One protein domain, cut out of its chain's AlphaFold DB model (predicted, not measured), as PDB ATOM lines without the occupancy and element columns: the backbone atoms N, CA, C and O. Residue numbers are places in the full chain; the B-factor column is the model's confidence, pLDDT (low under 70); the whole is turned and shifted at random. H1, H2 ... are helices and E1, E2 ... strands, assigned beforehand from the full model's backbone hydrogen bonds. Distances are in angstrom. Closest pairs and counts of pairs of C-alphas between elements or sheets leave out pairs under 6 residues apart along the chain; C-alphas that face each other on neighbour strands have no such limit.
ATOM      1  N   ALA A   5     -45.425 -31.975  -5.610       66.19
ATOM      2  CA  ALA A   5     -45.102 -32.130  -4.187       66.19
ATOM      3  C   ALA A   5     -44.307 -33.422  -3.919       66.19
ATOM      4  O   ALA A   5     -43.344 -33.417  -3.156       66.19
ATOM      5  N   VAL A   6     -44.656 -34.518  -4.605       72.00
ATOM      6  CA  VAL A   6     -43.908 -35.786  -4.527       72.00
ATOM      7  C   VAL A   6     -42.518 -35.624  -5.139       72.00
ATOM      8  O   VAL A   6     -41.528 -36.049  -4.548       72.00
ATOM      9  N   VAL A   7     -42.431 -34.944  -6.284       71.25
ATOM     10  CA  VAL A   7     -41.151 -34.674  -6.956       71.25
ATOM     11  C   VAL A   7     -40.251 -33.771  -6.105       71.25
ATOM     12  O   VAL A   7     -39.062 -34.049  -5.974       71.25
ATOM     13  N   GLN A   8     -40.808 -32.740  -5.460       70.56
ATOM     14  CA  GLN A   8     -40.063 -31.904  -4.515       70.56
ATOM     15  C   GLN A   8     -39.539 -32.710  -3.326       70.56
ATOM     16  O   GLN A   8     -38.388 -32.529  -2.942       70.56
ATOM     17  N   SER A   9     -40.340 -33.622  -2.765       74.31
ATOM     18  CA  SER A   9     -39.887 -34.483  -1.668       74.31
ATOM     19  C   SER A   9     -38.716 -35.376  -2.086       74.31
ATOM     20  O   SER A   9     -37.762 -35.515  -1.327       74.31
ATOM     21  N   GLN A  10     -38.765 -35.957  -3.289       80.25
ATOM     22  CA  GLN A  10     -37.686 -36.798  -3.817       80.25
ATOM     23  C   GLN A  10     -36.402 -35.997  -4.060       80.25
ATOM     24  O   GLN A  10     -35.320 -36.436  -3.671       80.25
ATOM     25  N   TRP A  11     -36.515 -34.806  -4.653       82.19
ATOM     26  CA  TRP A  11     -35.363 -33.925  -4.846       82.19
ATOM     27  C   TRP A  11     -34.784 -33.426  -3.537       82.19
ATOM     28  O   TRP A  11     -33.570 -33.365  -3.417       82.19
ATOM     29  N   LYS A  12     -35.615 -33.144  -2.536       79.12
ATOM     30  CA  LYS A  12     -35.134 -32.738  -1.219       79.12
ATOM     31  C   LYS A  12     -34.292 -33.833  -0.562       79.12
ATOM     32  O   LYS A  12     -33.186 -33.556  -0.119       79.12
ATOM     33  N   THR A  13     -34.760 -35.085  -0.562       83.56
ATOM     34  CA  THR A  13     -33.968 -36.217  -0.046       83.56
ATOM     35  C   THR A  13     -32.656 -36.386  -0.808       83.56
ATOM     36  O   THR A  13     -31.617 -36.616  -0.196       83.56
ATOM     37  N   HIS A  14     -32.689 -36.246  -2.134       87.38
ATOM     38  CA  HIS A  14     -31.486 -36.321  -2.954       87.38
ATOM     39  C   HIS A  14     -30.501 -35.186  -2.631       87.38
ATOM     40  O   HIS A  14     -29.338 -35.457  -2.356       87.38
ATOM     41  N   PHE A  15     -30.960 -33.935  -2.591       91.56
ATOM     42  CA  PHE A  15     -30.115 -32.772  -2.324       91.56
ATOM     43  C   PHE A  15     -29.537 -32.772  -0.917       91.56
ATOM     44  O   PHE A  15     -28.381 -32.401  -0.754       91.56
ATOM     45  N   HIS A  16     -30.273 -33.276   0.071       90.44
ATOM     46  CA  HIS A  16     -29.752 -33.452   1.423       90.44
ATOM     47  C   HIS A  16     -28.527 -34.382   1.475       90.44
ATOM     48  O   HIS A  16     -27.652 -34.207   2.317       90.44
ATOM     49  N   SER A  17     -28.444 -35.358   0.562       91.75
ATOM     50  CA  SER A  17     -27.304 -36.280   0.466       91.75
ATOM     51  C   SER A  17     -26.102 -35.728  -0.307       91.75
ATOM     52  O   SER A  17     -25.033 -36.331  -0.252       91.75
ATOM     53  N   LEU A  18     -26.262 -34.608  -1.022       93.19
ATOM     54  CA  LEU A  18     -25.186 -33.999  -1.802       93.19
ATOM     55  C   LEU A  18     -24.239 -33.204  -0.904       93.19
ATOM     56  O   LEU A  18     -24.671 -32.513   0.026       93.19
ATOM     57  N   SER A  19     -22.954 -33.211  -1.238       91.94
ATOM     58  CA  SER A  19     -22.002 -32.233  -0.714       91.94
ATOM     59  C   SER A  19     -22.379 -30.804  -1.127       91.94
ATOM     60  O   SER A  19     -23.222 -30.571  -1.998       91.94
ATOM     61  N   ASP A  20     -21.764 -29.821  -0.474       89.50
ATOM     62  CA  ASP A  20     -21.993 -28.404  -0.774       89.50
ATOM     63  C   ASP A  20     -21.641 -28.071  -2.235       89.50
ATOM     64  O   ASP A  20     -22.398 -27.379  -2.920       89.50
ATOM     65  N   GLU A  21     -20.528 -28.616  -2.730       89.06
ATOM     66  CA  GLU A  21     -20.041 -28.432  -4.101       89.06
ATOM     67  C   GLU A  21     -21.001 -29.037  -5.131       89.06
ATOM     68  O   GLU A  21     -21.380 -28.361  -6.091       89.06
ATOM     69  N   GLU A  22     -21.467 -30.266  -4.898       92.88
ATOM     70  CA  GLU A  22     -22.415 -30.953  -5.784       92.88
ATOM     71  C   GLU A  22     -23.763 -30.226  -5.860       92.88
ATOM     72  O   GLU A  22     -24.349 -30.110  -6.938       92.88
ATOM     73  N   LEU A  23     -24.259 -29.689  -4.739       92.75
ATOM     74  CA  LEU A  23     -25.511 -28.928  -4.717       92.75
ATOM     75  C   LEU A  23     -25.404 -27.635  -5.542       92.75
ATOM     76  O   LEU A  23     -26.333 -27.267  -6.269       92.75
ATOM     77  N   ILE A  24     -24.266 -26.946  -5.440       89.75
ATOM     78  CA  ILE A  24     -23.973 -25.728  -6.205       89.75
ATOM     79  C   ILE A  24     -23.842 -26.043  -7.689       89.75
ATOM     80  O   ILE A  24     -24.378 -25.312  -8.526       89.75
ATOM     81  N   GLU A  25     -23.145 -27.125  -8.024       90.69
ATOM     82  CA  GLU A  25     -22.999 -27.564  -9.403       90.69
ATOM     83  C   GLU A  25     -24.357 -27.921 -10.012       90.69
ATOM     84  O   GLU A  25     -24.692 -27.405 -11.080       90.69
ATOM     85  N   ALA A  26     -25.179 -28.704  -9.311       91.81
ATOM     86  CA  ALA A  26     -26.520 -29.069  -9.760       91.81
ATOM     87  C   ALA A  26     -27.393 -27.831 -10.025       91.81
ATOM     88  O   ALA A  26     -28.058 -27.741 -11.061       91.81
ATOM     89  N   PHE A  27     -27.356 -26.841  -9.125       91.19
ATOM     90  CA  PHE A  27     -28.054 -25.574  -9.325       91.19
ATOM     91  C   PHE A  27     -27.538 -24.838 -10.571       91.19
ATOM     92  O   PHE A  27     -28.332 -24.471 -11.436       91.19
ATOM     93  N   ASN A  28     -26.220 -24.663 -10.699       89.69
ATOM     94  CA  ASN A  28     -25.592 -23.938 -11.808       89.69
ATOM     95  C   ASN A  28     -25.833 -24.589 -13.173       89.69
ATOM     96  O   ASN A  28     -26.140 -23.901 -14.147       89.69
ATOM     97  N   GLN A  29     -25.723 -25.913 -13.256       89.69
ATOM     98  CA  GLN A  29     -26.030 -26.649 -14.479       89.69
ATOM     99  C   GLN A  29     -27.484 -26.408 -14.893       89.69
ATOM    100  O   GLN A  29     -27.779 -26.190 -16.070       89.69
ATOM    101  N   GLU A  30     -28.404 -26.402 -13.927       89.75
ATOM    102  CA  GLU A  30     -29.806 -26.151 -14.207       89.75
ATOM    103  C   GLU A  30     -30.063 -24.687 -14.589       89.75
ATOM    104  O   GLU A  30     -30.881 -24.457 -15.473       89.75
ATOM    105  N   THR A  31     -29.372 -23.683 -14.030       85.06
ATOM    106  CA  THR A  31     -29.537 -22.260 -14.412       85.06
ATOM    107  C   THR A  31     -28.987 -21.925 -15.803       85.06
ATOM    108  O   THR A  31     -29.511 -21.029 -16.464       85.06
ATOM    109  N   GLN A  32     -28.035 -22.702 -16.317       84.06
ATOM    110  CA  GLN A  32     -27.442 -22.492 -17.645       84.06
ATOM    111  C   GLN A  32     -28.253 -23.083 -18.812       84.06
ATOM    112  O   GLN A  32     -27.994 -22.768 -19.976       84.06
ATOM    113  N   LYS A  33     -29.259 -23.924 -18.542       84.88
ATOM    114  CA  LYS A  33     -30.104 -24.512 -19.597       84.88
ATOM    115  C   LYS A  33     -30.931 -23.446 -20.329       84.88
ATOM    116  O   LYS A  33     -31.435 -22.490 -19.734       84.88
ATOM    117  N   LYS A  34     -31.136 -23.630 -21.638       81.06
ATOM    118  CA  LYS A  34     -32.042 -22.788 -22.439       81.06
ATOM    119  C   LYS A  34     -33.500 -23.207 -22.219       81.06
ATOM    120  O   LYS A  34     -33.812 -24.392 -22.259       81.06
ATOM    121  N   GLY A  35     -34.387 -22.225 -22.061       79.50
ATOM    122  CA  GLY A  35     -35.836 -22.437 -21.966       79.50
ATOM    123  C   GLY A  35     -36.346 -22.757 -20.557       79.50
ATOM    124  O   GLY A  35     -35.667 -23.384 -19.745       79.50
ATOM    125  N   TRP A  36     -37.565 -22.306 -20.261       82.00
ATOM    126  CA  TRP A  36     -38.204 -22.477 -18.958       82.00
ATOM    127  C   TRP A  36     -39.241 -23.588 -18.996       82.00
ATOM    128  O   TRP A  36     -40.181 -23.542 -19.786       82.00
ATOM    129  N   THR A  37     -39.089 -24.570 -18.111       84.69
ATOM    130  CA  THR A  37     -40.097 -25.608 -17.889       84.69
ATOM    131  C   THR A  37     -40.542 -25.597 -16.437       84.69
ATOM    132  O   THR A  37     -39.793 -25.216 -15.536       84.69
ATOM    133  N   THR A  38     -41.764 -26.057 -16.187       82.81
ATOM    134  CA  THR A  38     -42.290 -26.202 -14.827       82.81
ATOM    135  C   THR A  38     -41.382 -27.083 -13.965       82.81
ATOM    136  O   THR A  38     -41.094 -26.728 -12.826       82.81
ATOM    137  N   ALA A  39     -40.870 -28.189 -14.517       84.25
ATOM    138  CA  ALA A  39     -39.958 -29.090 -13.811       84.25
ATOM    139  C   ALA A  39     -38.676 -28.376 -13.356       84.25
ATOM    140  O   ALA A  39     -38.299 -28.489 -12.193       84.25
ATOM    141  N   ARG A  40     -38.076 -27.566 -14.235       85.25
ATOM    142  CA  ARG A  40     -36.892 -26.755 -13.930       85.25
ATOM    143  C   ARG A  40     -37.142 -25.770 -12.790       85.25
ATOM    144  O   ARG A  40     -36.335 -25.665 -11.871       85.25
ATOM    145  N   THR A  41     -38.289 -25.093 -12.797       83.31
ATOM    146  CA  THR A  41     -38.669 -24.178 -11.711       83.31
ATOM    147  C   THR A  41     -38.755 -24.900 -10.365       83.31
ATOM    148  O   THR A  41     -38.263 -24.389  -9.360       83.31
ATOM    149  N   TYR A  42     -39.364 -26.088 -10.324       84.19
ATOM    150  CA  TYR A  42     -39.459 -26.864  -9.087       84.19
ATOM    151  C   TYR A  42     -38.107 -27.425  -8.631       84.19
ATOM    152  O   TYR A  42     -37.857 -27.465  -7.425       84.19
ATOM    153  N   PHE A  43     -37.233 -27.806  -9.566       88.12
ATOM    154  CA  PHE A  43     -35.876 -28.261  -9.266       88.12
ATOM    155  C   PHE A  43     -35.083 -27.151  -8.569       88.12
ATOM    156  O   PHE A  43     -34.641 -27.326  -7.435       88.12
ATOM    157  N   LEU A  44     -35.019 -25.963  -9.182       87.62
ATOM    158  CA  LEU A  44     -34.302 -24.809  -8.629       87.62
ATOM    159  C   LEU A  44     -34.869 -24.363  -7.275       87.62
ATOM    160  O   LEU A  44     -34.109 -24.052  -6.361       87.62
ATOM    161  N   LYS A  45     -36.199 -24.379  -7.105       86.44
ATOM    162  CA  LYS A  45     -36.835 -24.115  -5.801       86.44
ATOM    163  C   LYS A  45     -36.410 -25.121  -4.732       86.44
ATOM    164  O   LYS A  45     -36.228 -24.735  -3.583       86.44
ATOM    165  N   SER A  46     -36.260 -26.389  -5.104       88.94
ATOM    166  CA  SER A  46     -35.831 -27.441  -4.179       88.94
ATOM    167  C   SER A  46     -34.358 -27.267  -3.794       88.94
ATOM    168  O   SER A  46     -34.037 -27.397  -2.617       88.94
ATOM    169  N   CYS A  47     -33.489 -26.857  -4.730       91.06
ATOM    170  CA  CYS A  47     -32.109 -26.470  -4.413       91.06
ATOM    171  C   CYS A  47     -32.070 -25.293  -3.429       91.06
ATOM    172  O   CYS A  47     -31.398 -25.374  -2.412       91.06
ATOM    173  N   ILE A  48     -32.824 -24.218  -3.691       89.19
ATOM    174  CA  ILE A  48     -32.863 -23.038  -2.808       89.19
ATOM    175  C   ILE A  48     -33.367 -23.413  -1.412       89.19
ATOM    176  O   ILE A  48     -32.822 -22.939  -0.420       89.19
ATOM    177  N   SER A  49     -34.379 -24.281  -1.323       88.50
ATOM    178  CA  SER A  49     -34.871 -24.782  -0.037       88.50
ATOM    179  C   SER A  49     -33.777 -25.503   0.749       88.50
ATOM    180  O   SER A  49     -33.624 -25.237   1.935       88.50
ATOM    181  N   GLU A  50     -33.004 -26.378   0.103       92.06
ATOM    182  CA  GLU A  50     -31.878 -27.067   0.745       92.06
ATOM    183  C   GLU A  50     -30.790 -26.071   1.184       92.06
ATOM    184  O   GLU A  50     -30.308 -26.128   2.310       92.06
ATOM    185  N   MET A  51     -30.444 -25.097   0.337       91.12
ATOM    186  CA  MET A  51     -29.451 -24.066   0.671       91.12
ATOM    187  C   MET A  51     -29.874 -23.218   1.886       91.12
ATOM    188  O   MET A  51     -29.036 -22.850   2.713       91.12
ATOM    189  N   LEU A  52     -31.174 -22.933   2.028       88.00
ATOM    190  CA  LEU A  52     -31.734 -22.276   3.213       88.00
ATOM    191  C   LEU A  52     -31.654 -23.168   4.460       88.00
ATOM    192  O   LEU A  52     -31.333 -22.671   5.538       88.00
ATOM    193  N   GLU A  53     -31.899 -24.475   4.331       89.88
ATOM    194  CA  GLU A  53     -31.767 -25.441   5.436       89.88
ATOM    195  C   GLU A  53     -30.318 -25.567   5.921       89.88
ATOM    196  O   GLU A  53     -30.074 -25.630   7.128       89.88
ATOM    197  N   ARG A  54     -29.350 -25.472   5.001       88.88
ATOM    198  CA  ARG A  54     -27.911 -25.365   5.306       88.88
ATOM    199  C   ARG A  54     -27.497 -24.000   5.865       88.88
ATOM    200  O   ARG A  54     -26.328 -23.801   6.192       88.88
ATOM    201  N   LYS A  55     -28.444 -23.068   6.022       88.75
ATOM    202  CA  LYS A  55     -28.249 -21.706   6.549       88.75
ATOM    203  C   LYS A  55     -27.278 -20.861   5.722       88.75
ATOM    204  O   LYS A  55     -26.604 -19.984   6.264       88.75
ATOM    205  N   TRP A  56     -27.198 -21.102   4.416       87.88
ATOM    206  CA  TRP A  56     -26.372 -20.286   3.532       87.88
ATOM    207  C   TRP A  56     -26.992 -18.909   3.313       87.88
ATOM    208  O   TRP A  56     -28.212 -18.749   3.253       87.88
ATOM    209  N   ASN A  57     -26.140 -17.898   3.149       85.00
ATOM    210  CA  ASN A  57     -26.601 -16.566   2.783       85.00
ATOM    211  C   ASN A  57     -26.827 -16.498   1.267       85.00
ATOM    212  O   ASN A  57     -25.872 -16.582   0.491       85.00
ATOM    213  N   LEU A  58     -28.092 -16.345   0.867       86.19
ATOM    214  CA  LEU A  58     -28.520 -16.324  -0.536       86.19
ATOM    215  C   LEU A  58     -28.806 -14.915  -1.065       86.19
ATOM    216  O   LEU A  58     -29.171 -14.768  -2.227       86.19
ATOM    217  N   ASN A  59     -28.644 -13.872  -0.246       84.62
ATOM    218  CA  ASN A  59     -29.087 -12.507  -0.567       84.62
ATOM    219  C   ASN A  59     -28.397 -11.907  -1.802       84.62
ATOM    220  O   ASN A  59     -28.864 -10.915  -2.352       84.62
ATOM    221  N   SER A  60     -27.279 -12.490  -2.239       81.69
ATOM    222  CA  SER A  60     -26.572 -12.081  -3.454       81.69
ATOM    223  C   SER A  60     -27.314 -12.455  -4.745       81.69
ATOM    224  O   SER A  60     -27.048 -11.856  -5.786       81.69
ATOM    225  N   PHE A  61     -28.227 -13.433  -4.701       83.56
ATOM    226  CA  PHE A  61     -28.941 -13.924  -5.883       83.56
ATOM    227  C   PHE A  61     -30.403 -14.311  -5.632       83.56
ATOM    228  O   PHE A  61     -31.115 -14.605  -6.587       83.56
ATOM    229  N   VAL A  62     -30.882 -14.289  -4.390       85.62
ATOM    230  CA  VAL A  62     -32.286 -14.511  -4.035       85.62
ATOM    231  C   VAL A  62     -32.825 -13.269  -3.343       85.62
ATOM    232  O   VAL A  62     -32.263 -12.789  -2.362       85.62
ATOM    233  N   GLU A  63     -33.946 -12.765  -3.844       86.50
ATOM    234  CA  GLU A  63     -34.725 -11.729  -3.183       86.50
ATOM    235  C   GLU A  63     -35.839 -12.394  -2.375       86.50
ATOM    236  O   GLU A  63     -36.560 -13.256  -2.885       86.50
ATOM    237  N   PHE A  64     -36.017 -11.972  -1.127       85.38
ATOM    238  CA  PHE A  64     -37.052 -12.493  -0.239       85.38
ATOM    239  C   PHE A  64     -38.159 -11.459  -0.013       85.38
ATOM    240  O   PHE A  64     -37.927 -10.251   0.013       85.38
ATOM    241  N   HIS A  65     -39.381 -11.938   0.184       84.94
ATOM    242  CA  HIS A  65     -40.448 -11.163   0.801       84.94
ATOM    243  C   HIS A  65     -40.140 -10.931   2.289       84.94
ATOM    244  O   HIS A  65     -39.376 -11.674   2.904       84.94
ATOM    245  N   GLN A  66     -40.804  -9.950   2.906       83.31
ATOM    246  CA  GLN A  66     -40.645  -9.651   4.340       83.31
ATOM    247  C   GLN A  66     -40.975 -10.842   5.258       83.31
ATOM    248  O   GLN A  66     -40.473 -10.917   6.372       83.31
ATOM    249  N   ASN A  67     -41.794 -11.787   4.786       83.69
ATOM    250  CA  ASN A  67     -42.144 -13.012   5.508       83.69
ATOM    251  C   ASN A  67     -41.124 -14.158   5.321       83.69
ATOM    252  O   ASN A  67     -41.409 -15.284   5.719       83.69
ATOM    253  N   GLY A  68     -39.982 -13.909   4.670       76.06
ATOM    254  CA  GLY A  68     -38.936 -14.907   4.426       76.06
ATOM    255  C   GLY A  68     -39.197 -15.847   3.244       76.06
ATOM    256  O   GLY A  68     -38.383 -16.727   2.978       76.06
ATOM    257  N   THR A  69     -40.297 -15.678   2.505       81.25
ATOM    258  CA  THR A  69     -40.552 -16.469   1.287       81.25
ATOM    259  C   THR A  69     -39.781 -15.913   0.091       81.25
ATOM    260  O   THR A  69     -39.561 -14.707  -0.012       81.25
ATOM    261  N   VAL A  70     -39.358 -16.782  -0.830       81.94
ATOM    262  CA  VAL A  70     -38.623 -16.375  -2.039       81.94
ATOM    263  C   VAL A  70     -39.524 -15.521  -2.936       81.94
ATOM    264  O   VAL A  70     -40.559 -15.998  -3.401       81.94
ATOM    265  N   LYS A  71     -39.109 -14.278  -3.197       82.50
ATOM    266  CA  LYS A  71     -39.763 -13.334  -4.113       82.50
ATOM    267  C   LYS A  71     -39.243 -13.493  -5.537       82.50
ATOM    268  O   LYS A  71     -40.030 -13.626  -6.471       82.50
ATOM    269  N   SER A  72     -37.924 -13.475  -5.711       82.00
ATOM    270  CA  SER A  72     -37.281 -13.595  -7.020       82.00
ATOM    271  C   SER A  72     -35.903 -14.252  -6.899       82.00
ATOM    272  O   SER A  72     -35.326 -14.314  -5.816       82.00
ATOM    273  N   VAL A  73     -35.395 -14.797  -8.008       81.38
ATOM    274  CA  VAL A  73     -34.066 -15.420  -8.082       81.38
ATOM    275  C   VAL A  73     -33.348 -14.866  -9.306       81.38
ATOM    276  O   VAL A  73     -33.871 -14.938 -10.420       81.38
ATOM    277  N   SER A  74     -32.154 -14.322  -9.105       78.81
ATOM    278  CA  SER A  74     -31.241 -13.929 -10.169       78.81
ATOM    279  C   SER A  74     -30.514 -15.160 -10.689       78.81
ATOM    280  O   SER A  74     -29.787 -15.835  -9.965       78.81
ATOM    281  N   LEU A  75     -30.734 -15.461 -11.963       74.56
ATOM    282  CA  LEU A  75     -30.212 -16.656 -12.630       74.56
ATOM    283  C   LEU A  75     -29.206 -16.312 -13.728       74.56
ATOM    284  O   LEU A  75     -28.799 -17.178 -14.494       74.56
ATOM    285  N   GLN A  76     -28.859 -15.029 -13.845       66.75
ATOM    286  CA  GLN A  76     -28.025 -14.522 -14.932       66.75
ATOM    287  C   GLN A  76     -26.563 -14.938 -14.784       66.75
ATOM    288  O   GLN A  76     -25.857 -15.010 -15.781       66.75
ATOM    289  N   ASN A  77     -26.125 -15.244 -13.560       71.31
ATOM    290  CA  ASN A  77     -24.759 -15.658 -13.287       71.31
ATOM    291  C   ASN A  77     -24.755 -16.949 -12.457       71.31
ATOM    292  O   ASN A  77     -25.606 -17.103 -11.576       71.31
ATOM    293  N   PRO A  78     -23.801 -17.863 -12.703       76.88
ATOM    294  CA  PRO A  78     -23.569 -18.998 -11.821       76.88
ATOM    295  C   PRO A  78     -23.265 -18.522 -10.399       76.88
ATOM    296  O   PRO A  78     -22.753 -17.422 -10.212       76.88
ATOM    297  N   ILE A  79     -23.521 -19.355  -9.402       82.19
ATOM    298  CA  ILE A  79     -23.191 -19.095  -8.000       82.19
ATOM    299  C   ILE A  79     -21.933 -19.865  -7.580       82.19
ATOM    300  O   ILE A  79     -21.572 -20.882  -8.178       82.19
ATOM    301  N   GLN A  80     -21.256 -19.386  -6.544       81.50
ATOM    302  CA  GLN A  80     -20.131 -20.059  -5.891       81.50
ATOM    303  C   GLN A  80     -20.182 -19.822  -4.383       81.50
ATOM    304  O   GLN A  80     -20.589 -18.743  -3.953       81.50
ATOM    305  N   LEU A  81     -19.765 -20.808  -3.590       74.06
ATOM    306  CA  LEU A  81     -19.672 -20.686  -2.135       74.06
ATOM    307  C   LEU A  81     -18.295 -20.147  -1.766       74.06
ATOM    308  O   LEU A  81     -17.282 -20.763  -2.083       74.06
ATOM    309  N   VAL A  82     -18.255 -18.993  -1.103       71.88
ATOM    310  CA  VAL A  82     -17.007 -18.359  -0.664       71.88
ATOM    311  C   VAL A  82     -17.113 -18.091   0.824       71.88
ATOM    312  O   VAL A  82     -17.746 -17.123   1.218       71.88
ATOM    313  N   ASN A  83     -16.495 -18.931   1.658       61.25
ATOM    314  CA  ASN A  83     -16.491 -18.778   3.121       61.25
ATOM    315  C   ASN A  83     -17.898 -18.687   3.761       61.25
ATOM    316  O   ASN A  83     -18.065 -17.948   4.728       61.25
ATOM    317  N   GLN A  84     -18.885 -19.436   3.234       62.72
ATOM    318  CA  GLN A  84     -20.311 -19.552   3.644       62.72
ATOM    319  C   GLN A  84     -21.369 -18.703   2.905       62.72
ATOM    320  O   GLN A  84     -22.464 -19.228   2.689       62.72
ATOM    321  N   PRO A  85     -21.151 -17.444   2.479       63.28
ATOM    322  CA  PRO A  85     -22.068 -16.812   1.539       63.28
ATOM    323  C   PRO A  85     -21.917 -17.410   0.137       63.28
ATOM    324  O   PRO A  85     -20.809 -17.657  -0.348       63.28
ATOM    325  N   LEU A  86     -23.051 -17.591  -0.537       73.81
ATOM    326  CA  LEU A  86     -23.060 -17.780  -1.980       73.81
ATOM    327  C   LEU A  86     -22.925 -16.410  -2.643       73.81
ATOM    328  O   LEU A  86     -23.586 -15.454  -2.235       73.81
ATOM    329  N   ILE A  87     -22.088 -16.299  -3.668       73.56
ATOM    330  CA  ILE A  87     -21.947 -15.089  -4.487       73.56
ATOM    331  C   ILE A  87     -22.151 -15.428  -5.959       73.56
ATOM    332  O   ILE A  87     -21.865 -16.544  -6.392       73.56
ATOM    333  N   LEU A  88     -22.615 -14.455  -6.740       71.75
ATOM    334  CA  LEU A  88     -22.618 -14.565  -8.195       71.75
ATOM    335  C   LEU A  88     -21.162 -14.634  -8.683       71.75
ATOM    336  O   LEU A  88     -20.337 -13.802  -8.308       71.75
ATOM    337  N   LYS A  89     -20.847 -15.599  -9.549       69.81
ATOM    338  CA  LYS A  89     -19.690 -15.537 -10.441       69.81
ATOM    339  C   LYS A  89     -19.968 -14.409 -11.430       69.81
ATOM    340  O   LYS A  89     -20.471 -14.648 -12.523       69.81
TER     341      LYS A  89
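This is residues 5 to 89 of the 96 residues of an uncharacterized protein of Flavobacterium haoranii (UniProt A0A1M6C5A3). Two small strand hairpins, E1 with E2 and E3 with E4, sit beside a group of three helices, in which H1 and H2 pack on the longest helix, H3. The hairpin E1 E2 is over on the side of H3 away from H1, while E3 comes close to H2; the two hairpins stay separate. The tight turn between H2 and H3, residues 33 to 38, of which 38 belongs to H3, sticks out. There are 85 residues printed, with three named helices followed by four named strands, in the order H1 H2 H3 E1 E2 E3 E4; each sheet has two antiparallel strands, and the class is mixed, helices and strands. The whole is compact and rounded, with a radius of gyration of the C-alphas of 12.2 A and spans of 31 by 29 by 27 A.

Strand E1 is residues 62 to 64, 6.4 A from first to last C-alpha, and E2 is residues 70 to 73, 7.6 A. E3, residues 79 to 81, and E4, residues 86 to 88, are 7.0 A each; E4 ends at C-alpha 88, (-22.618, -14.565, -8.195). H3, residues 38 to 53, is 22.8 A long and begins at C-alpha 38, (-42.290, -26.202, -14.827). H2, residues 20 to 32, is 18.7 A long. H1, residues 5 to 16, is 16.4 A long and begins at C-alpha 5, (-45.102, -32.130, -4.187).

E1 and E2 form an antiparallel hairpin at 158 degrees, with N 63 and O 72 within hydrogen-bond range at 2.9 A and N 71 and O 63 at 2.8 A. H3 and E2 are near each other, with 6 pairs of C-alphas within 10 A. H2 and H3 form a helical hairpin: they touch at a shallow tilt of 29 degrees, opposite ways, H3 with residues 40 to 47 alone, and their closest C-alphas, of Phe 27 and Leu 44, are 6.3 A apart. H1 touches H3 at a steep tilt of 46 degrees, the same way; the closest C-alphas are those of Lys 12 and Ser 46, 6.1 A. H1 and H2 are close but not clearly touching, with the C-alphas of Phe 15 and Leu 23 at 6.5 A. The closest C-alphas of H2 and E3, of Asn 28 and Ile 79, are 6.6 A apart. E3 and E4 form an antiparallel hairpin at 144 degrees, with N 80 and O 87 at 2.9 A. E2 and E3 are apart. In H1, H2 and H3 every O i to N i+4 pair is within hydrogen-bond range.

The two C-alphas farthest apart, of Val 6 and Asn 83, are 33.2 A apart. The printed part has no cut and no long link; H3 to E1 is short, and the other links are tight. The mean pLDDT of the printed part is 82.8, and residues 5, 76, 83 to 85 and 89 are under 70.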